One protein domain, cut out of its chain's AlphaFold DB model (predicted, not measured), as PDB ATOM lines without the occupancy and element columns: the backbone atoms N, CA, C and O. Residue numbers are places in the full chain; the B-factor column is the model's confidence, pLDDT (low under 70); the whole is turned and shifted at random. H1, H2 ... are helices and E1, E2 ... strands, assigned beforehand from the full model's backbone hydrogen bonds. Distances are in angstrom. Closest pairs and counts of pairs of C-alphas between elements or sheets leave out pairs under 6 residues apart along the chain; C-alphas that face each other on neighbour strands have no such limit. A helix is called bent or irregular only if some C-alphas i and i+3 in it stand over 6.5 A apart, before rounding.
ATOM      1  N   PRO A  25     231.009 265.613 222.981       84.75
ATOM      2  CA  PRO A  25     230.194 264.547 223.571       84.75
ATOM      3  C   PRO A  25     229.694 263.483 222.587       84.75
ATOM      4  O   PRO A  25     229.549 262.324 222.971       84.75
ATOM      5  N   THR A  26     229.404 263.858 221.336       88.44
ATOM      6  CA  THR A  26     228.938 262.927 220.297       88.44
ATOM      7  C   THR A  26     230.036 261.935 219.939       88.44
ATOM      8  O   THR A  26     229.775 260.737 219.876       88.44
ATOM      9  N   THR A  27     231.268 262.421 219.762       89.62
ATOM     10  CA  THR A  27     232.424 261.577 219.435       89.62
ATOM     11  C   THR A  27     232.665 260.530 220.517       89.62
ATOM     12  O   THR A  27     232.829 259.356 220.201       89.62
ATOM     13  N   ILE A  28     232.602 260.922 221.794       92.00
ATOM     14  CA  ILE A  28     232.789 259.988 222.914       92.00
ATOM     15  C   ILE A  28     231.681 258.927 222.928       92.00
ATOM     16  O   ILE A  28     231.980 257.744 223.043       92.00
ATOM     17  N   CYS A  29     230.410 259.309 222.745       92.31
ATOM     18  CA  CYS A  29     229.306 258.343 222.685       92.31
ATOM     19  C   CYS A  29     229.459 257.336 221.534       92.31
ATOM     20  O   CYS A  29     229.172 256.154 221.719       92.31
ATOM     21  N   ILE A  30     229.928 257.781 220.367       93.94
ATOM     22  CA  ILE A  30     230.182 256.898 219.220       93.94
ATOM     23  C   ILE A  30     231.324 255.933 219.531       93.94
ATOM     24  O   ILE A  30     231.165 254.732 219.325       93.94
ATOM     25  N   LEU A  31     232.434 256.429 220.083       94.88
ATOM     26  CA  LEU A  31     233.560 255.584 220.481       94.88
ATOM     27  C   LEU A  31     233.133 254.543 221.520       94.88
ATOM     28  O   LEU A  31     233.409 253.366 221.329       94.88
ATOM     29  N   CYS A  32     232.387 254.940 222.555       95.00
ATOM     30  CA  CYS A  32     231.830 254.008 223.537       95.00
ATOM     31  C   CYS A  32     230.897 252.972 222.894       95.00
ATOM     32  O   CYS A  32     230.944 251.809 223.273       95.00
ATOM     33  N   SER A  33     230.077 253.369 221.914       95.75
ATOM     34  CA  SER A  33     229.160 252.449 221.222       95.75
ATOM     35  C   SER A  33     229.922 251.402 220.413       95.75
ATOM     36  O   SER A  33     229.643 250.213 220.525       95.75
ATOM     37  N   LEU A  34     230.903 251.838 219.616       96.44
ATOM     38  CA  LEU A  34     231.730 250.946 218.803       96.44
ATOM     39  C   LEU A  34     232.571 250.018 219.679       96.44
ATOM     40  O   LEU A  34     232.668 248.827 219.398       96.44
ATOM     41  N   PHE A  35     233.141 250.558 220.756       96.38
ATOM     42  CA  PHE A  35     233.945 249.797 221.701       96.38
ATOM     43  C   PHE A  35     233.101 248.736 222.420       96.38
ATOM     44  O   PHE A  35     233.458 247.560 222.395       96.38
ATOM     45  N   ALA A  36     231.935 249.106 222.958       96.56
ATOM     46  CA  ALA A  36     231.018 248.155 223.585       96.56
ATOM     47  C   ALA A  36     230.554 247.074 222.599       96.56
ATOM     48  O   ALA A  36     230.579 245.890 222.930       96.56
ATOM     49  N   LEU A  37     230.194 247.453 221.368       97.00
ATOM     50  CA  LEU A  37     229.764 246.504 220.342       97.00
ATOM     51  C   LEU A  37     230.872 245.508 219.975       97.00
ATOM     52  O   LEU A  37     230.619 244.306 219.929       97.00
ATOM     53  N   ALA A  38     232.102 245.982 219.755       96.56
ATOM     54  CA  ALA A  38     233.234 245.119 219.422       96.56
ATOM     55  C   ALA A  38     233.506 244.093 220.531       96.56
ATOM     56  O   ALA A  38     233.672 242.906 220.256       96.56
ATOM     57  N   PHE A  39     233.486 244.529 221.789       96.94
ATOM     58  CA  PHE A  39     233.711 243.647 222.930       96.94
ATOM     59  C   PHE A  39     232.559 242.675 223.180       96.94
ATOM     60  O   PHE A  39     232.829 241.545 223.576       96.94
ATOM     61  N   ILE A  40     231.307 243.046 222.892       96.00
ATOM     62  CA  ILE A  40     230.190 242.091 222.879       96.00
ATOM     63  C   ILE A  40     230.470 240.983 221.860       96.00
ATOM     64  O   ILE A  40     230.431 239.805 222.209       96.00
ATOM     65  N   LEU A  41     230.815 241.343 220.620       95.94
ATOM     66  CA  LEU A  41     231.103 240.361 219.571       95.94
ATOM     67  C   LEU A  41     232.292 239.459 219.941       95.94
ATOM     68  O   LEU A  41     232.195 238.236 219.820       95.94
ATOM     69  N   PHE A  42     233.383 240.032 220.458       95.50
ATOM     70  CA  PHE A  42     234.533 239.253 220.926       95.50
ATOM     71  C   PHE A  42     234.192 238.357 222.117       95.50
ATOM     72  O   PHE A  42     234.650 237.219 222.170       95.50
ATOM     73  N   SER A  43     233.354 238.819 223.042       94.62
ATOM     74  CA  SER A  43     232.895 238.028 224.185       94.62
ATOM     75  C   SER A  43     232.199 236.746 223.761       94.62
ATOM     76  O   SER A  43     232.514 235.678 224.287       94.62
ATOM     77  N   PHE A  44     231.291 236.830 222.786       92.75
ATOM     78  CA  PHE A  44     230.624 235.650 222.236       92.75
ATOM     79  C   PHE A  44     231.588 234.763 221.439       92.75
ATOM     80  O   PHE A  44     231.497 233.544 221.539       92.75
ATOM     81  N   GLY A  45     232.546 235.346 220.712       93.38
ATOM     82  CA  GLY A  45     233.567 234.584 219.983       93.38
ATOM     83  C   GLY A  45     234.510 233.781 220.890       93.38
ATOM     84  O   GLY A  45     234.829 232.636 220.585       93.38
ATOM     85  N   PHE A  46     234.924 234.352 222.024       92.75
ATOM     86  CA  PHE A  46     235.836 233.712 222.984       92.75
ATOM     87  C   PHE A  46     235.126 233.023 224.158       92.75
ATOM     88  O   PHE A  46     235.794 232.510 225.052       92.75
ATOM     89  N   ASN A  47     233.789 233.022 224.183       89.25
ATOM     90  CA  ASN A  47     232.972 232.554 225.309       89.25
ATOM     91  C   ASN A  47     233.380 233.157 226.669       89.25
ATOM     92  O   ASN A  47     233.283 232.496 227.701       89.25
ATOM     93  N   ASN A  48     233.835 234.413 226.680       88.88
ATOM     94  CA  ASN A  48     234.352 235.057 227.882       88.88
ATOM     95  C   ASN A  48     233.543 236.313 228.261       88.88
ATOM     96  O   ASN A  48     233.879 237.393 227.768       88.88
ATOM     97  N   PRO A  49     232.557 236.211 229.181       89.81
ATOM     98  CA  PRO A  49     231.644 237.309 229.532       89.81
ATOM     99  C   PRO A  49     232.344 238.552 230.099       89.81
ATOM    100  O   PRO A  49     231.794 239.652 230.051       89.81
ATOM    101  N   TYR A  50     233.587 238.420 230.577       90.69
ATOM    102  CA  TYR A  50     234.407 239.555 231.005       90.69
ATOM    103  C   TYR A  50     234.619 240.610 229.939       90.69
ATOM    104  O   TYR A  50     234.775 241.790 230.261       90.69
ATOM    105  N   LEU A  51     234.682 240.183 228.682       93.56
ATOM    106  CA  LEU A  51     234.953 241.091 227.586       93.56
ATOM    107  C   LEU A  51     233.813 242.102 227.452       93.56
ATOM    108  O   LEU A  51     234.097 243.288 227.318       93.56
ATOM    109  N   ILE A  52     232.551 241.686 227.617       94.38
ATOM    110  CA  ILE A  52     231.410 242.618 227.631       94.38
ATOM    111  C   ILE A  52     231.625 243.696 228.693       94.38
ATOM    112  O   ILE A  52     231.532 244.882 228.386       94.38
ATOM    113  N   LEU A  53     231.993 243.281 229.904       93.44
ATOM    114  CA  LEU A  53     232.185 244.157 231.056       93.44
ATOM    115  C   LEU A  53     233.263 245.218 230.803       93.44
ATOM    116  O   LEU A  53     233.024 246.409 230.998       93.44
ATOM    117  N   ILE A  54     234.410 244.813 230.256       94.38
ATOM    118  CA  ILE A  54     235.467 245.740 229.821       94.38
ATOM    119  C   ILE A  54     234.959 246.678 228.715       94.38
ATOM    120  O   ILE A  54     235.283 247.865 228.712       94.38
ATOM    121  N   GLY A  55     234.144 246.159 227.796       94.75
ATOM    122  CA  GLY A  55     233.589 246.892 226.664       94.75
ATOM    123  C   GLY A  55     232.665 248.045 227.050       94.75
ATOM    124  O   GLY A  55     232.800 249.140 226.507       94.75
ATOM    125  N   TYR A  56     231.729 247.844 227.980       95.31
ATOM    126  CA  TYR A  56     230.808 248.918 228.384       95.31
ATOM    127  C   TYR A  56     231.304 249.743 229.575       95.31
ATOM    128  O   TYR A  56     230.763 250.822 229.817       95.31
ATOM    129  N   PHE A  57     232.363 249.323 230.275       95.31
ATOM    130  CA  PHE A  57     232.912 250.067 231.415       95.31
ATOM    131  C   PHE A  57     233.212 251.552 231.115       95.31
ATOM    132  O   PHE A  57     232.786 252.407 231.899       95.31
ATOM    133  N   PRO A  58     233.838 251.931 229.976       94.69
ATOM    134  CA  PRO A  58     234.033 253.342 229.635       94.69
ATOM    135  C   PRO A  58     232.718 254.126 229.527       94.69
ATOM    136  O   PRO A  58     232.676 255.305 229.881       94.69
ATOM    137  N   ALA A  59     231.638 253.482 229.068       94.62
ATOM    138  CA  ALA A  59     230.322 254.103 228.978       94.62
ATOM    139  C   ALA A  59     229.751 254.402 230.373       94.62
ATOM    140  O   ALA A  59     229.272 255.512 230.599       94.62
ATOM    141  N   VAL A  60     229.884 253.465 231.320       94.75
ATOM    142  CA  VAL A  60     229.432 253.632 232.717       94.75
ATOM    143  C   VAL A  60     230.190 254.761 233.407       94.75
ATOM    144  O   VAL A  60     229.581 255.634 234.027       94.75
ATOM    145  N   VAL A  61     231.517 254.795 233.263       95.00
ATOM    146  CA  VAL A  61     232.355 255.854 233.844       95.00
ATOM    147  C   VAL A  61     231.991 257.212 233.251       95.00
ATOM    148  O   VAL A  61     231.799 258.185 233.984       95.00
ATOM    149  N   TYR A  62     231.850 257.292 231.926       93.31
ATOM    150  CA  TYR A  62     231.484 258.545 231.278       93.31
ATOM    151  C   TYR A  62     230.075 259.005 231.677       93.31
ATOM    152  O   TYR A  62     229.860 260.203 231.888       93.31
ATOM    153  N   GLU A  63     229.131 258.076 231.852       92.12
ATOM    154  CA  GLU A  63     227.791 258.359 232.370       92.12
ATOM    155  C   GLU A  63     227.850 258.946 233.777       92.12
ATOM    156  O   GLU A  63     227.256 259.996 234.017       92.12
ATOM    157  N   ALA A  64     228.633 258.345 234.673       92.12
ATOM    158  CA  ALA A  64     228.796 258.827 236.038       92.12
ATOM    159  C   ALA A  64     229.430 260.219 236.116       92.12
ATOM    160  O   ALA A  64     229.084 260.993 237.005       92.12
ATOM    161  N   ILE A  65     230.326 260.585 235.197       90.38
ATOM    162  CA  ILE A  65     230.949 261.920 235.184       90.38
ATOM    163  C   ILE A  65     229.934 262.995 234.769       90.38
ATOM    164  O   ILE A  65     229.885 264.063 235.379       90.38
ATOM    165  N   ARG A  66     229.092 262.713 233.769       87.50
ATOM    166  CA  ARG A  66     228.241 263.715 233.098       87.50
ATOM    167  C   ARG A  66     226.838 263.896 233.689       87.50
ATOM    168  O   ARG A  66     226.178 264.885 233.375       87.50
ATOM    169  N   THR A  67     226.341 262.956 234.488       88.50
ATOM    170  CA  THR A  67     225.061 263.096 235.204       88.50
ATOM    171  C   THR A  67     225.146 264.200 236.258       88.50
ATOM    172  O   THR A  67     226.145 264.312 236.971       88.50
ATOM    173  N   ALA A  68     224.084 265.010 236.362       79.31
ATOM    174  CA  ALA A  68     224.046 266.201 237.221       79.31
ATOM    175  C   ALA A  68     222.882 266.242 238.238       79.31
ATOM    176  O   ALA A  68     222.950 267.009 239.191       79.31
ATOM    177  N   GLY A  69     221.826 265.431 238.090       82.44
ATOM    178  CA  GLY A  69     220.732 265.377 239.077       82.44
ATOM    179  C   GLY A  69     221.092 264.501 240.285       82.44
ATOM    180  O   GLY A  69     221.760 263.492 240.081       82.44
ATOM    181  N   PRO A  70     220.638 264.801 241.518       80.69
ATOM    182  CA  PRO A  70     221.076 264.099 242.732       80.69
ATOM    183  C   PRO A  70     220.783 262.592 242.687       80.69
ATOM    184  O   PRO A  70     221.691 261.773 242.818       80.69
ATOM    185  N   TYR A  71     219.536 262.211 242.389       83.38
ATOM    186  CA  TYR A  71     219.141 260.802 242.289       83.38
ATOM    187  C   TYR A  71     219.754 260.100 241.068       83.38
ATOM    188  O   TYR A  71     220.205 258.963 241.166       83.38
ATOM    189  N   THR A  72     219.845 260.784 239.922       83.81
ATOM    190  CA  THR A  72     220.491 260.238 238.714       83.81
ATOM    191  C   THR A  72     222.004 260.095 238.876       83.81
ATOM    192  O   THR A  72     222.599 259.182 238.317       83.81
ATOM    193  N   LYS A  73     222.636 260.967 239.670       89.12
ATOM    194  CA  LYS A  73     224.059 260.893 239.991       89.12
ATOM    195  C   LYS A  73     224.319 259.681 240.862       89.12
ATOM    196  O   LYS A  73     225.170 258.874 240.505       89.12
ATOM    197  N   ALA A  74     223.541 259.521 241.933       87.19
ATOM    198  CA  ALA A  74     223.610 258.352 242.798       87.19
ATOM    199  C   ALA A  74     223.415 257.055 242.000       87.19
ATOM    200  O   ALA A  74     224.231 256.150 242.127       87.19
ATOM    201  N   ALA A  75     222.419 257.001 241.106       86.94
ATOM    202  CA  ALA A  75     222.219 255.856 240.218       86.94
ATOM    203  C   ALA A  75     223.447 255.597 239.329       86.94
ATOM    204  O   ALA A  75     223.942 254.477 239.278       86.94
ATOM    205  N   SER A  76     223.993 256.632 238.683       88.69
ATOM    206  CA  SER A  76     225.152 256.478 237.793       88.69
ATOM    207  C   SER A  76     226.450 256.086 238.505       88.69
ATOM    208  O   SER A  76     227.203 255.266 237.993       88.69
ATOM    209  N   VAL A  77     226.695 256.610 239.708       92.25
ATOM    210  CA  VAL A  77     227.833 256.199 240.546       92.25
ATOM    211  C   VAL A  77     227.615 254.778 241.064       92.25
ATOM    212  O   VAL A  77     228.541 253.971 241.046       92.25
ATOM    213  N   GLY A  78     226.382 254.449 241.452       91.31
ATOM    214  CA  GLY A  78     225.976 253.098 241.818       91.31
ATOM    215  C   GLY A  78     226.254 252.088 240.706       91.31
ATOM    216  O   GLY A  78     226.801 251.031 240.993       91.31
ATOM    217  N   MET A  79     225.990 252.433 239.441       92.50
ATOM    218  CA  MET A  79     226.333 251.574 238.300       92.50
ATOM    219  C   MET A  79     227.842 251.343 238.162       92.50
ATOM    220  O   MET A  79     228.243 250.229 237.849       92.50
ATOM    221  N   VAL A  80     228.693 252.344 238.422       94.81
ATOM    222  CA  VAL A  80     230.158 252.140 238.414       94.81
ATOM    223  C   VAL A  80     230.550 251.120 239.480       94.81
ATOM    224  O   VAL A  80     231.286 250.179 239.189       94.81
ATOM    225  N   ILE A  81     230.033 251.281 240.701       94.19
ATOM    226  CA  ILE A  81     230.307 250.364 241.814       94.19
ATOM    227  C   ILE A  81     229.803 248.955 241.477       94.19
ATOM    228  O   ILE A  81     230.551 247.993 241.630       94.19
ATOM    229  N   LEU A  82     228.576 248.834 240.966       93.38
ATOM    230  CA  LEU A  82     228.000 247.559 240.537       93.38
ATOM    231  C   LEU A  82     228.830 246.902 239.442       93.38
ATOM    232  O   LEU A  82     229.109 245.719 239.549       93.38
ATOM    233  N   THR A  83     229.314 247.662 238.462       93.31
ATOM    234  CA  THR A  83     230.161 247.118 237.391       93.31
ATOM    235  C   THR A  83     231.468 246.542 237.953       93.31
ATOM    236  O   THR A  83     231.950 245.502 237.508       93.31
ATOM    237  N   VAL A  84     232.043 247.165 238.988       93.19
ATOM    238  CA  VAL A  84     233.211 246.606 239.689       93.19
ATOM    239  C   VAL A  84     232.838 245.328 240.447       93.19
ATOM    240  O   VAL A  84     233.570 244.343 240.371       93.19
ATOM    241  N   LEU A  85     231.703 245.310 241.146       91.56
ATOM    242  CA  LEU A  85     231.219 244.121 241.857       91.56
ATOM    243  C   LEU A  85     230.899 242.960 240.902       91.56
ATOM    244  O   LEU A  85     231.263 241.825 241.196       91.56
ATOM    245  N   GLU A  86     230.313 243.237 239.737       90.56
ATOM    246  CA  GLU A  86     230.102 242.285 238.638       90.56
ATOM    247  C   GLU A  86     231.432 241.680 238.184       90.56
ATOM    248  O   GLU A  86     231.559 240.459 238.065       90.56
ATOM    249  N   ALA A  87     232.458 242.517 238.004       91.00
ATOM    250  CA  ALA A  87     233.782 242.053 237.617       91.00
ATOM    251  C   ALA A  87     234.424 241.159 238.686       91.00
ATOM    252  O   ALA A  87     235.187 240.260 238.335       91.00
ATOM    253  N   LEU A  88     234.145 241.375 239.972       89.56
ATOM    254  CA  LEU A  88     234.623 240.510 241.056       89.56
ATOM    255  C   LEU A  88     233.813 239.207 241.157       89.56
ATOM    256  O   LEU A  88     234.399 238.142 241.377       89.56
ATOM    257  N   ALA A  89     232.495 239.276 240.962       87.06
ATOM    258  CA  ALA A  89     231.590 238.127 240.975       87.06
ATOM    259  C   ALA A  89     231.936 237.126 239.867       87.06
ATOM    260  O   ALA A  89     232.176 235.953 240.144       87.06
ATOM    261  N   LEU A  90     232.107 237.602 238.631       86.12
ATOM    262  CA  LEU A  90     232.474 236.750 237.496       86.12
ATOM    263  C   LEU A  90     233.839 236.035 237.688       86.12
ATOM    264  O   LEU A  90     234.105 235.043 237.012       86.12
ATOM    265  N   LYS A  91     234.715 236.506 238.603       84.81
ATOM    266  CA  LYS A  91     236.086 235.968 238.790       84.81
ATOM    267  C   LYS A  91     236.019 234.834 239.799       84.81
ATOM    268  O   LYS A  91     237.028 234.187 240.067       84.81
ATOM    269  N   GLY A  92     234.852 234.641 240.412       80.50
ATOM    270  CA  GLY A  92     234.661 233.784 241.562       80.50
ATOM    271  C   GLY A  92     235.313 234.332 242.830       80.50
ATOM    272  O   GLY A  92     235.525 233.545 243.748       80.50
ATOM    273  N   ILE A  93     235.645 235.633 242.894       81.25
ATOM    274  CA  ILE A  93     236.131 236.268 244.136       81.25
ATOM    275  C   ILE A  93     234.963 236.415 245.113       81.25
ATOM    276  O   ILE A  93     235.104 236.140 246.300       81.25
ATOM    277  N   ILE A  94     233.798 236.815 244.598       76.62
ATOM    278  CA  ILE A  94     232.556 236.904 245.361       76.62
ATOM    279  C   ILE A  94     231.661 235.759 244.895       76.62
ATOM    280  O   ILE A  94     231.046 235.847 243.838       76.62
ATOM    281  N   LYS A  95     231.610 234.677 245.675       69.38
ATOM    282  CA  LYS A  95     230.659 233.574 245.486       69.38
ATOM    283  C   LYS A  95     229.577 233.708 246.536       69.38
ATOM    284  O   LYS A  95     229.691 233.163 247.631       69.38
ATOM    285  N   PHE A  96     228.576 234.515 246.227       68.69
ATOM    286  CA  PHE A  96     227.458 234.749 247.121       68.69
ATOM    287  C   PHE A  96     226.176 234.378 246.389       68.69
ATOM    288  O   PHE A  96     225.884 234.911 245.323       68.69
ATOM    289  N   ASN A  97     225.437 233.423 246.942       71.38
ATOM    290  CA  ASN A  97     224.156 233.012 246.398       71.38
ATOM    291  C   ASN A  97     223.058 233.677 247.227       71.38
ATOM    292  O   ASN A  97     222.926 233.399 248.424       71.38
ATOM    293  N   LEU A  98     222.295 234.574 246.598       66.88
ATOM    294  CA  LEU A  98     221.210 235.265 247.286       66.88
ATOM    295  C   LEU A  98     220.103 234.290 247.695       66.88
ATOM    296  O   LEU A  98     219.521 234.495 248.757       66.88
ATOM    297  N   ALA A  99     219.849 233.224 246.927       66.62
ATOM    298  CA  ALA A  99     218.845 232.238 247.312       66.62
ATOM    299  C   ALA A  99     219.222 231.510 248.593       66.62
ATOM    300  O   ALA A  99     218.391 231.354 249.481       66.62
ATOM    301  N   THR A 100     220.489 231.117 248.723       67.69
ATOM    302  CA  THR A 100     220.974 230.442 249.933       67.69
ATOM    303  C   THR A 100     220.974 231.375 251.142       67.69
ATOM    304  O   THR A 100     220.753 230.926 252.260       67.69
ATOM    305  N   PHE A 101     221.213 232.674 250.941       72.69
ATOM    306  CA  PHE A 101     221.205 233.638 252.041       72.69
ATOM    307  C   PHE A 101     219.793 234.002 252.514       72.69
ATOM    308  O   PHE A 101     219.587 234.203 253.708       72.69
ATOM    309  N   LEU A 102     218.831 234.106 251.592       73.50
ATOM    310  CA  LEU A 102     217.439 234.435 251.912       73.50
ATOM    311  C   LEU A 102     216.572 233.195 252.188       73.50
ATOM    312  O   LEU A 102     215.400 233.359 252.512       73.50
ATOM    313  N   ASP A 103     217.136 231.990 252.056       72.75
ATOM    314  CA  ASP A 103     216.431 230.698 252.089       72.75
ATOM    315  C   ASP A 103     215.209 230.668 251.148       72.75
ATOM    316  O   ASP A 103     214.159 230.093 251.432       72.75
ATOM    317  N   GLN A 104     215.327 231.370 250.017       72.06
ATOM    318  CA  GLN A 104     214.273 231.534 249.019       72.06
ATOM    319  C   GLN A 104     214.883 231.478 247.626       72.06
ATOM    320  O   GLN A 104     215.754 232.270 247.300       72.06
ATOM    321  N   GLU A 105     214.402 230.590 246.761       63.88
ATOM    322  CA  GLU A 105     214.889 230.509 245.373       63.88
ATOM    323  C   GLU A 105     214.434 231.704 244.518       63.88
ATOM    324  O   GLU A 105     215.054 232.046 243.510       63.88
ATOM    325  N   THR A 106     213.359 232.380 244.931       61.78
ATOM    326  CA  THR A 106     212.777 233.523 244.224       61.78
ATOM    327  C   THR A 106     212.340 234.609 245.208       61.78
ATOM    328  O   THR A 106     211.757 234.319 246.249       61.78
ATOM    329  N   ALA A 107     212.624 235.874 244.892       60.75
ATOM    330  CA  ALA A 107     212.152 237.031 245.650       60.75
ATOM    331  C   ALA A 107     210.942 237.650 244.960       60.75
ATOM    332  O   ALA A 107     210.985 237.934 243.762       60.75
ATOM    333  N   TYR A 108     209.899 237.957 245.729       56.66
ATOM    334  CA  TYR A 108     208.781 238.756 245.242       56.66
ATOM    335  C   TYR A 108     209.071 240.251 245.425       56.66
ATOM    336  O   TYR A 108     209.050 240.772 246.543       56.66
ATOM    337  N   VAL A 109     209.330 240.966 244.329       56.97
ATOM    338  CA  VAL A 109     209.586 242.414 244.345       56.97
ATOM    339  C   VAL A 109     208.588 243.112 243.428       56.97
ATOM    340  O   VAL A 109     208.590 242.908 242.217       56.97
ATOM    341  N   LYS A 110     207.732 243.967 244.009       46.38
ATOM    342  CA  LYS A 110     206.752 244.798 243.281       46.38
ATOM    343  C   LYS A 110     205.872 244.036 242.265       46.38
ATOM    344  O   LYS A 110     205.588 244.573 241.202       46.38
ATOM    345  N   GLY A 111     205.424 242.819 242.578       51.69
ATOM    346  CA  GLY A 111     204.559 242.049 241.668       51.69
ATOM    347  C   GLY A 111     205.256 240.933 240.897       51.69
ATOM    348  O   GLY A 111     204.580 240.112 240.289       51.69
ATOM    349  N   TYR A 112     206.590 240.876 240.934       43.53
ATOM    350  CA  TYR A 112     207.373 239.970 240.095       43.53
ATOM    351  C   TYR A 112     208.206 239.004 240.935       43.53
ATOM    352  O   TYR A 112     208.839 239.412 241.910       43.53
ATOM    353  N   TRP A 113     208.226 237.735 240.520       55.50
ATOM    354  CA  TRP A 113     209.130 236.714 241.047       55.50
ATOM    355  C   TRP A 113     210.473 236.818 240.329       55.50
ATOM    356  O   TRP A 113     210.562 236.589 239.123       55.50
ATOM    357  N   ILE A 114     211.504 237.211 241.067       61.06
ATOM    358  CA  ILE A 114     212.867 237.359 240.566       61.06
ATOM    359  C   ILE A 114     213.675 236.166 241.082       61.06
ATOM    360  O   ILE A 114     213.750 236.010 242.303       61.06
ATOM    361  N   PRO A 115     214.286 235.335 240.216       63.03
ATOM    362  CA  PRO A 115     215.154 234.258 240.676       63.03
ATOM    363  C   PRO A 115     216.335 234.851 241.452       63.03
ATOM    364  O   PRO A 115     217.098 235.672 240.932       63.03
ATOM    365  N   LEU A 116     216.457 234.469 242.723       61.81
ATOM    366  CA  LEU A 116     217.561 234.861 243.594       61.81
ATOM    367  C   LEU A 116     218.758 233.977 243.230       61.81
ATOM    368  O   LEU A 116     219.000 232.940 243.824       61.81
ATOM    369  N   GLY A 117     219.471 234.343 242.171       66.00
ATOM    370  CA  GLY A 117     220.589 233.549 241.666       66.00
ATOM    371  C   GLY A 117     221.934 233.858 242.325       66.00
ATOM    372  O   GLY A 117     222.044 234.524 243.361       66.00
ATOM    373  N   ASP A 118     222.987 233.409 241.643       76.12
ATOM    374  CA  ASP A 118     224.353 233.880 241.864       76.12
ATOM    375  C   ASP A 118     224.405 235.412 241.694       76.12
ATOM    376  O   ASP A 118     223.748 235.985 240.815       76.12
ATOM    377  N   VAL A 119     225.209 236.097 242.509       80.81
ATOM    378  CA  VAL A 119     225.506 237.527 242.338       80.81
ATOM    379  C   VAL A 119     225.983 237.871 240.925       80.81
ATOM    380  O   VAL A 119     225.714 238.977 240.452       80.81
ATOM    381  N   ALA A 120     226.610 236.924 240.220       80.38
ATOM    382  CA  ALA A 120     226.978 237.068 238.812       80.38
ATOM    383  C   ALA A 120     225.771 237.299 237.876       80.38
ATOM    384  O   ALA A 120     225.933 237.906 236.821       80.38
ATOM    385  N   PHE A 121     224.569 236.857 238.262       83.75
ATOM    386  CA  PHE A 121     223.307 237.118 237.560       83.75
ATOM    387  C   PHE A 121     222.559 238.328 238.140       83.75
ATOM    388  O   PHE A 121     222.006 239.145 237.402       83.75
ATOM    389  N   VAL A 122     222.556 238.479 239.468       84.69
ATOM    390  CA  VAL A 122     221.784 239.537 240.139       84.69
ATOM    391  C   VAL A 122     222.348 240.928 239.849       84.69
ATOM    392  O   VAL A 122     221.575 241.855 239.602       84.69
ATOM    393  N   PHE A 123     223.672 241.110 239.851       88.88
ATOM    394  CA  PHE A 123     224.242 242.439 239.622       88.88
ATOM    395  C   PHE A 123     223.940 242.990 238.216       88.88
ATOM    396  O   PHE A 123     223.397 244.096 238.151       88.88
ATOM    397  N   PRO A 124     224.131 242.231 237.114       90.50
ATOM    398  CA  PRO A 124     223.761 242.714 235.784       90.50
ATOM    399  C   PRO A 124     222.264 243.005 235.650       90.50
ATOM    400  O   PRO A 124     221.880 243.947 234.955       90.50
ATOM    401  N   LEU A 125     221.406 242.249 236.347       89.25
ATOM    402  CA  LEU A 125     219.969 242.518 236.393       89.25
ATOM    403  C   LEU A 125     219.668 243.872 237.056       89.25
ATOM    404  O   LEU A 125     218.894 244.668 236.519       89.25
ATOM    405  N   ILE A 126     220.310 244.174 238.188       90.38
ATOM    406  CA  ILE A 126     220.189 245.483 238.852       90.38
ATOM    407  C   ILE A 126     220.703 246.594 237.928       90.38
ATOM    408  O   ILE A 126     220.058 247.640 237.814       90.38
ATOM    409  N   THR A 127     221.816 246.368 237.227       92.69
ATOM    410  CA  THR A 127     222.376 247.327 236.265       92.69
ATOM    411  C   THR A 127     221.395 247.632 235.129       92.69
ATOM    412  O   THR A 127     221.216 248.803 234.791       92.69
ATOM    413  N   ILE A 128     220.661 246.637 234.612       92.69
ATOM    414  CA  ILE A 128     219.577 246.857 233.634       92.69
ATOM    415  C   ILE A 128     218.483 247.756 234.217       92.69
ATOM    416  O   ILE A 128     218.081 248.731 233.577       92.69
ATOM    417  N   VAL A 129     218.013 247.472 235.435       91.19
ATOM    418  CA  VAL A 129     216.963 248.275 236.085       91.19
ATOM    419  C   VAL A 129     217.422 249.724 236.280       91.19
ATOM    420  O   VAL A 129     216.674 250.658 235.979       91.19
ATOM    421  N   LEU A 130     218.660 249.937 236.732       90.56
ATOM    422  CA  LEU A 130     219.231 251.277 236.886       90.56
ATOM    423  C   LEU A 130     219.382 251.999 235.544       90.56
ATOM    424  O   LEU A 130     219.051 253.184 235.462       90.56
ATOM    425  N   ALA A 131     219.810 251.300 234.493       92.06
ATOM    426  CA  ALA A 131     219.918 251.859 233.149       92.06
ATOM    427  C   ALA A 131     218.545 252.288 232.598       92.06
ATOM    428  O   ALA A 131     218.421 253.380 232.038       92.06
ATOM    429  N   ILE A 132     217.488 251.496 232.823       91.69
ATOM    430  CA  ILE A 132     216.106 251.865 232.468       91.69
ATOM    431  C   ILE A 132     215.670 253.122 233.231       91.69
ATOM    432  O   ILE A 132     215.140 254.063 232.633       91.69
ATOM    433  N   LEU A 133     215.920 253.177 234.541       89.25
ATOM    434  CA  LEU A 133     215.575 254.339 235.364       89.25
ATOM    435  C   LEU A 133     216.306 255.605 234.898       89.25
ATOM    436  O   LEU A 133     215.688 256.670 234.802       89.25
ATOM    437  N   LEU A 134     217.596 255.506 234.572       87.75
ATOM    438  CA  LEU A 134     218.387 256.611 234.028       87.75
ATOM    439  C   LEU A 134     217.865 257.081 232.675       87.75
ATOM    440  O   LEU A 134     217.718 258.291 232.469       87.75
ATOM    441  N   PHE A 135     217.509 256.148 231.796       91.25
ATOM    442  CA  PHE A 135     216.924 256.447 230.497       91.25
ATOM    443  C   PHE A 135     215.592 257.206 230.618       91.25
ATOM    444  O   PHE A 135     215.362 258.190 229.906       91.25
ATOM    445  N   GLN A 136     214.729 256.789 231.549       89.88
ATOM    446  CA  GLN A 136     213.425 257.413 231.785       89.88
ATOM    447  C   GLN A 136     213.539 258.781 232.472       89.88
ATOM    448  O   GLN A 136     212.820 259.714 232.114       89.88
ATOM    449  N   ARG A 137     214.432 258.920 233.459       86.44
ATOM    450  CA  ARG A 137     214.517 260.117 234.315       86.44
ATOM    451  C   ARG A 137     215.427 261.215 233.773       86.44
ATOM    452  O   ARG A 137     215.303 262.357 234.209       86.44
ATOM    453  N   THR A 138     216.333 260.913 232.846       86.50
ATOM    454  CA  THR A 138     217.315 261.898 232.370       86.50
ATOM    455  C   THR A 138     216.853 262.599 231.096       86.50
ATOM    456  O   THR A 138     216.575 261.953 230.095       86.50
ATOM    457  N   ALA A 139     216.839 263.936 231.073       79.00
ATOM    458  CA  ALA A 139     216.504 264.709 229.868       79.00
ATOM    459  C   ALA A 139     217.662 264.801 228.847       79.00
ATOM    460  O   ALA A 139     217.444 265.065 227.664       79.00
ATOM    461  N   GLY A 140     218.905 264.579 229.286       84.81
ATOM    462  CA  GLY A 140     220.100 264.693 228.451       84.81
ATOM    463  C   GLY A 140     220.165 263.628 227.354       84.81
ATOM    464  O   GLY A 140     220.312 262.442 227.646       84.81
ATOM    465  N   ARG A 141     220.142 264.056 226.081       87.88
ATOM    466  CA  ARG A 141     220.208 263.175 224.895       87.88
ATOM    467  C   ARG A 141     221.361 262.169 224.961       87.88
ATOM    468  O   ARG A 141     221.177 260.999 224.652       87.88
ATOM    469  N   TYR A 142     222.544 262.621 225.366       89.00
ATOM    470  CA  TYR A 142     223.728 261.765 225.403       89.00
ATOM    471  C   TYR A 142     223.784 260.836 226.615       89.00
ATOM    472  O   TYR A 142     224.405 259.782 226.533       89.00
ATOM    473  N   THR A 143     223.147 261.210 227.726       89.75
ATOM    474  CA  THR A 143     223.004 260.302 228.866       89.75
ATOM    475  C   THR A 143     222.052 259.179 228.495       89.75
ATOM    476  O   THR A 143     222.430 258.031 228.634       89.75
ATOM    477  N   LYS A 144     220.905 259.490 227.869       91.38
ATOM    478  CA  LYS A 144     220.001 258.460 227.328       91.38
ATOM    479  C   LYS A 144     220.706 257.501 226.371       91.38
ATOM    480  O   LYS A 144     220.459 256.304 226.422       91.38
ATOM    481  N   TRP A 145     221.581 258.022 225.508       93.94
ATOM    482  CA  TRP A 145     222.393 257.187 224.620       93.94
ATOM    483  C   TRP A 145     223.280 256.230 225.425       93.94
ATOM    484  O   TRP A 145     223.226 255.026 225.192       93.94
ATOM    485  N   LEU A 146     224.062 256.723 226.390       92.88
ATOM    486  CA  LEU A 146     224.899 255.848 227.219       92.88
ATOM    487  C   LEU A 146     224.074 254.818 227.997       92.88
ATOM    488  O   LEU A 146     224.448 253.649 227.987       92.88
ATOM    489  N   SER A 147     222.924 255.207 228.555       92.69
ATOM    490  CA  SER A 147     222.057 254.273 229.274       92.69
ATOM    491  C   SER A 147     221.578 253.137 228.361       92.69
ATOM    492  O   SER A 147     221.486 252.002 228.813       92.69
ATOM    493  N   ILE A 148     221.336 253.397 227.065       95.56
ATOM    494  CA  ILE A 148     221.031 252.340 226.080       95.56
ATOM    495  C   ILE A 148     222.229 251.405 225.882       95.56
ATOM    496  O   ILE A 148     222.040 250.194 225.843       95.56
ATOM    497  N   ILE A 149     223.448 251.942 225.758       95.44
ATOM    498  CA  ILE A 149     224.659 251.116 225.596       95.44
ATOM    499  C   ILE A 149     224.806 250.184 226.799       95.44
ATOM    500  O   ILE A 149     224.940 248.980 226.615       95.44
ATOM    501  N   ILE A 150     224.712 250.731 228.013       94.38
ATOM    502  CA  ILE A 150     224.809 249.960 229.259       94.38
ATOM    503  C   ILE A 150     223.708 248.898 229.311       94.38
ATOM    504  O   ILE A 150     224.004 247.734 229.547       94.38
ATOM    505  N   LEU A 151     222.459 249.266 229.011       95.19
ATOM    506  CA  LEU A 151     221.325 248.341 229.011       95.19
ATOM    507  C   LEU A 151     221.547 247.161 228.057       95.19
ATOM    508  O   LEU A 151     221.379 246.008 228.455       95.19
ATOM    509  N   VAL A 152     221.940 247.436 226.809       96.06
ATOM    510  CA  VAL A 152     222.183 246.395 225.799       96.06
ATOM    511  C   VAL A 152     223.359 245.512 226.206       96.06
ATOM    512  O   VAL A 152     223.279 244.290 226.080       96.06
ATOM    513  N   SER A 153     224.438 246.098 226.723       95.94
ATOM    514  CA  SER A 153     225.602 245.341 227.172       95.94
ATOM    515  C   SER A 153     225.301 244.464 228.388       95.94
ATOM    516  O   SER A 153     225.670 243.293 228.384       95.94
ATOM    517  N   SER A 154     224.580 244.963 229.393       93.56
ATOM    518  CA  SER A 154     224.184 244.159 230.555       93.56
ATOM    519  C   SER A 154     223.219 243.034 230.171       93.56
ATOM    520  O   SER A 154     223.362 241.916 230.660       93.56
ATOM    521  N   ALA A 155     222.294 243.275 229.236       92.81
ATOM    522  CA  ALA A 155     221.441 242.219 228.691       92.81
ATOM    523  C   ALA A 155     222.256 241.155 227.931       92.81
ATOM    524  O   ALA A 155     222.024 239.958 228.103       92.81
ATOM    525  N   ALA A 156     223.245 241.572 227.134       93.44
ATOM    526  CA  ALA A 156     224.168 240.658 226.461       93.44
ATOM    527  C   ALA A 156     224.996 239.829 227.456       93.44
ATOM    528  O   ALA A 156     225.239 238.648 227.217       93.44
ATOM    529  N   LEU A 157     225.392 240.425 228.583       91.31
ATOM    530  CA  LEU A 157     226.117 239.732 229.643       91.31
ATOM    531  C   LEU A 157     225.235 238.665 230.302       91.31
ATOM    532  O   LEU A 157     225.669 237.520 230.421       91.31
ATOM    533  N   LEU A 158     223.979 238.986 230.632       89.88
ATOM    534  CA  LEU A 158     223.019 237.998 231.143       89.88
ATOM    535  C   LEU A 158     222.788 236.850 230.155       89.88
ATOM    536  O   LEU A 158     222.788 235.689 230.558       89.88
ATOM    537  N   LEU A 159     222.677 237.156 228.858       88.88
ATOM    538  CA  LEU A 159     222.576 236.148 227.796       88.88
ATOM    539  C   LEU A 159     223.792 235.216 227.722       88.88
ATOM    540  O   LEU A 159     223.697 234.152 227.114       88.88
ATOM    541  N   GLN A 160     224.940 235.605 228.263       87.75
ATOM    542  CA  GLN A 160     226.134 234.770 228.252       87.75
ATOM    543  C   GLN A 160     226.346 234.023 229.571       87.75
ATOM    544  O   GLN A 160     226.824 232.893 229.536       87.75
ATOM    545  N   VAL A 161     225.978 234.628 230.704       84.31
ATOM    546  CA  VAL A 161     226.106 234.029 232.041       84.31
ATOM    547  C   VAL A 161     225.051 232.951 232.268       84.31
ATOM    548  O   VAL A 161     225.404 231.818 232.578       84.31
ATOM    549  N   ASP A 162     223.770 233.281 232.087       74.88
ATOM    550  CA  ASP A 162     222.671 232.337 232.286       74.88
ATOM    551  C   ASP A 162     221.487 232.677 231.371       74.88
ATOM    552  O   ASP A 162     220.600 233.482 231.681       74.88
ATOM    553  N   LYS A 163     221.478 232.024 230.205       71.06
ATOM    554  CA  LYS A 163     220.397 232.147 229.218       71.06
ATOM    555  C   LYS A 163     219.049 231.707 229.783       71.06
ATOM    556  O   LYS A 163     218.030 232.274 229.392       71.06
ATOM    557  N   GLY A 164     219.035 230.687 230.642       69.88
ATOM    558  CA  GLY A 164     217.812 230.090 231.171       69.88
ATOM    559  C   GLY A 164     217.095 231.055 232.104       69.88
ATOM    560  O   GLY A 164     215.938 231.406 231.854       69.88
ATOM    561  N   ALA A 165     217.821 231.562 233.101       67.62
ATOM    562  CA  ALA A 165     217.293 232.507 234.080       67.62
ATOM    563  C   ALA A 165     216.792 233.810 233.429       67.62
ATOM    564  O   ALA A 165     215.751 234.346 233.814       67.62
ATOM    565  N   LEU A 166     217.475 234.305 232.390       68.69
ATOM    566  CA  LEU A 166     217.022 235.490 231.658       68.69
ATOM    567  C   LEU A 166     215.698 235.251 230.916       68.69
ATOM    568  O   LEU A 166     214.794 236.087 230.981       68.69
ATOM    569  N   ILE A 167     215.571 234.128 230.202       73.81
ATOM    570  CA  ILE A 167     214.343 233.796 229.463       73.81
ATOM    571  C   ILE A 167     213.164 233.660 230.428       73.81
ATOM    572  O   ILE A 167     212.061 234.112 230.117       73.81
ATOM    573  N   GLU A 168     213.386 233.068 231.598       72.75
ATOM    574  CA  GLU A 168     212.362 232.925 232.629       72.75
ATOM    575  C   GLU A 168     211.939 234.273 233.226       72.75
ATOM    576  O   GLU A 168     210.738 234.535 233.344       72.75
ATOM    577  N   ALA A 169     212.892 235.167 233.503       69.00
ATOM    578  CA  ALA A 169     212.599 236.521 233.967       69.00
ATOM    579  C   ALA A 169     211.767 237.309 232.937       69.00
ATOM    580  O   ALA A 169     210.753 237.916 233.287       69.00
ATOM    581  N   ILE A 170     212.135 237.241 231.650       74.94
ATOM    582  CA  ILE A 170     211.389 237.894 230.561       74.94
ATOM    583  C   ILE A 170     209.992 237.284 230.410       74.94
ATOM    584  O   ILE A 170     209.005 238.008 230.285       74.94
ATOM    585  N   ARG A 171     209.887 235.950 230.432       77.94
ATOM    586  CA  ARG A 171     208.603 235.246 230.322       77.94
ATOM    587  C   ARG A 171     207.667 235.623 231.467       77.94
ATOM    588  O   ARG A 171     206.482 235.835 231.230       77.94
ATOM    589  N   THR A 172     208.196 235.706 232.683       74.81
ATOM    590  CA  THR A 172     207.442 236.103 233.876       74.81
ATOM    591  C   THR A 172     206.955 237.541 233.765       74.81
ATOM    592  O   THR A 172     205.788 237.801 234.046       74.81
ATOM    593  N   TYR A 173     207.806 238.454 233.288       69.56
ATOM    594  CA  TYR A 173     207.420 239.841 233.040       69.56
ATOM    595  C   TYR A 173     206.270 239.943 232.026       69.56
ATOM    596  O   TYR A 173     205.237 240.538 232.321       69.56
ATOM    597  N   LEU A 174     206.408 239.294 230.862       74.56
ATOM    598  CA  LEU A 174     205.398 239.331 229.798       74.56
ATOM    599  C   LEU A 174     204.063 238.696 230.206       74.56
ATOM    600  O   LEU A 174     203.020 239.143 229.749       74.56
ATOM    601  N   ARG A 175     204.077 237.662 231.057       72.88
ATOM    602  CA  ARG A 175     202.853 236.998 231.535       72.88
ATOM    603  C   ARG A 175     202.065 237.839 232.548       72.88
ATOM    604  O   ARG A 175     200.900 237.554 232.758       72.88
ATOM    605  N   TYR A 176     202.683 238.826 233.196       60.84
ATOM    606  CA  TYR A 176     202.005 239.689 234.172       60.84
ATOM    607  C   TYR A 176     201.429 240.976 233.557       60.84
ATOM    608  O   TYR A 176     200.610 241.628 234.200       60.84
ATOM    609  N   GLU A 177     201.845 241.357 232.343       55.91
ATOM    610  CA  GLU A 177     201.295 242.521 231.625       55.91
ATOM    611  C   GLU A 177     200.088 242.192 230.719       55.91
ATOM    612  O   GLU A 177     199.454 243.121 230.216       55.91
ATOM    613  N   PHE A 178     199.738 240.911 230.539       43.69
ATOM    614  CA  PHE A 178     198.583 240.430 229.761       43.69
ATOM    615  C   PHE A 178     197.749 239.431 230.563       43.69
ATOM    616  O   PHE A 178     196.522 239.377 230.322       43.69
TER     617      PHE A 178
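AT A GLANCE: This is residues 25 to 178 of the 178 residues of an uncharacterized protein of candidate division WWE3 bacterium CG_4_9_14_0_2_um_filter_48_10 (UniProt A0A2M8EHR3). Five long helices, H1, H2, H3, H5 and H6, form an up-and-down bundle, side by side in a ring, with H2 and H6 touching across it. Near the end of the bundle where H3 and H6 finish and H5 begins sits a small, less confident group: the hairpin E1 and E2, the short helix H4, and H7, which packs on E2 and runs away from the end of H6. The printed part has 154 residues with seven named helices and two named strands, in the order H1 H2 H3 H4 E1 E2 H5 H6 H7; the two-stranded sheet is antiparallel and the class is mostly helix. The whole is compact, with a radius of gyration of the C-alphas of 15.5 A and spans of 46 by 35 by 30 A.

HOW THE PARTS SIT: E1, residues 106 to 109, and E2, residues 112 to 115, are an antiparallel hairpin at 146 degrees; N 107 and O 114 are 2.8 A apart and N 109 and O 112 2.9 A, within hydrogen-bond range. H7, residues 163 to 176, comes closest to E2 at the C-alphas of Ala 169 and Ile 114, 6.7 A apart. H6, residues 141 to 161, is close to H7 but not clearly touching, with the C-alphas of Leu 158 and Leu 166 closest at 6.5 A, at a steep tilt of 60 degrees. H5, residues 119 to 137, touches H6 with closest C-alphas Phe 135 and Lys 144 at 4.9 A, a shallow tilt of 21 degrees, opposite ways. H3, residues 70 to 89, touches H5 at the C-alphas of Ala 89 and Ala 120, 5.2 A apart. H2, residues 50 to 66, touches H3, closest at the C-alphas of Ala 64 and Ser 76, 4.7 A, and H6, at those of Ala 59 and Leu 146, 6.0 A. H1, residues 25 to 46, touches H2 at the C-alphas of Ala 36 and Gly 55, 4.2 A, and H6 at those of Ser 33 and Ile 149, 6.4 A. H4, residues 98 to 102, touches no helix. Every O i to N i+4 pair is within hydrogen-bond range in H1, H3, H4, H6 and H7, against 11 of 13 in H2 and 14 of 15 in H5.

IN THESE COORDINATES: H1 begins at C-alpha 25, (230.194, 264.547, 223.571), and is 31.4 A long; H6 is 30.6 A, H3 28.1 A, H5 26.4 A, H2 25.0 A and H7 20.5 A. H2 is irregular, C-alphas 55 and 58 being 7.1 A apart, with a kink of 32 degrees near residue 57. H7 ends at C-alpha 176, (202.005, 239.689, 234.172).

THE WHOLE: The C-alphas farthest apart are those of Thr 27 and Asp 103, 47.7 A. The printed part has no cut and no long link. Mean pLDDT of the printed part is 84.0; 26 residues are under 70, among them residues 105 to 117.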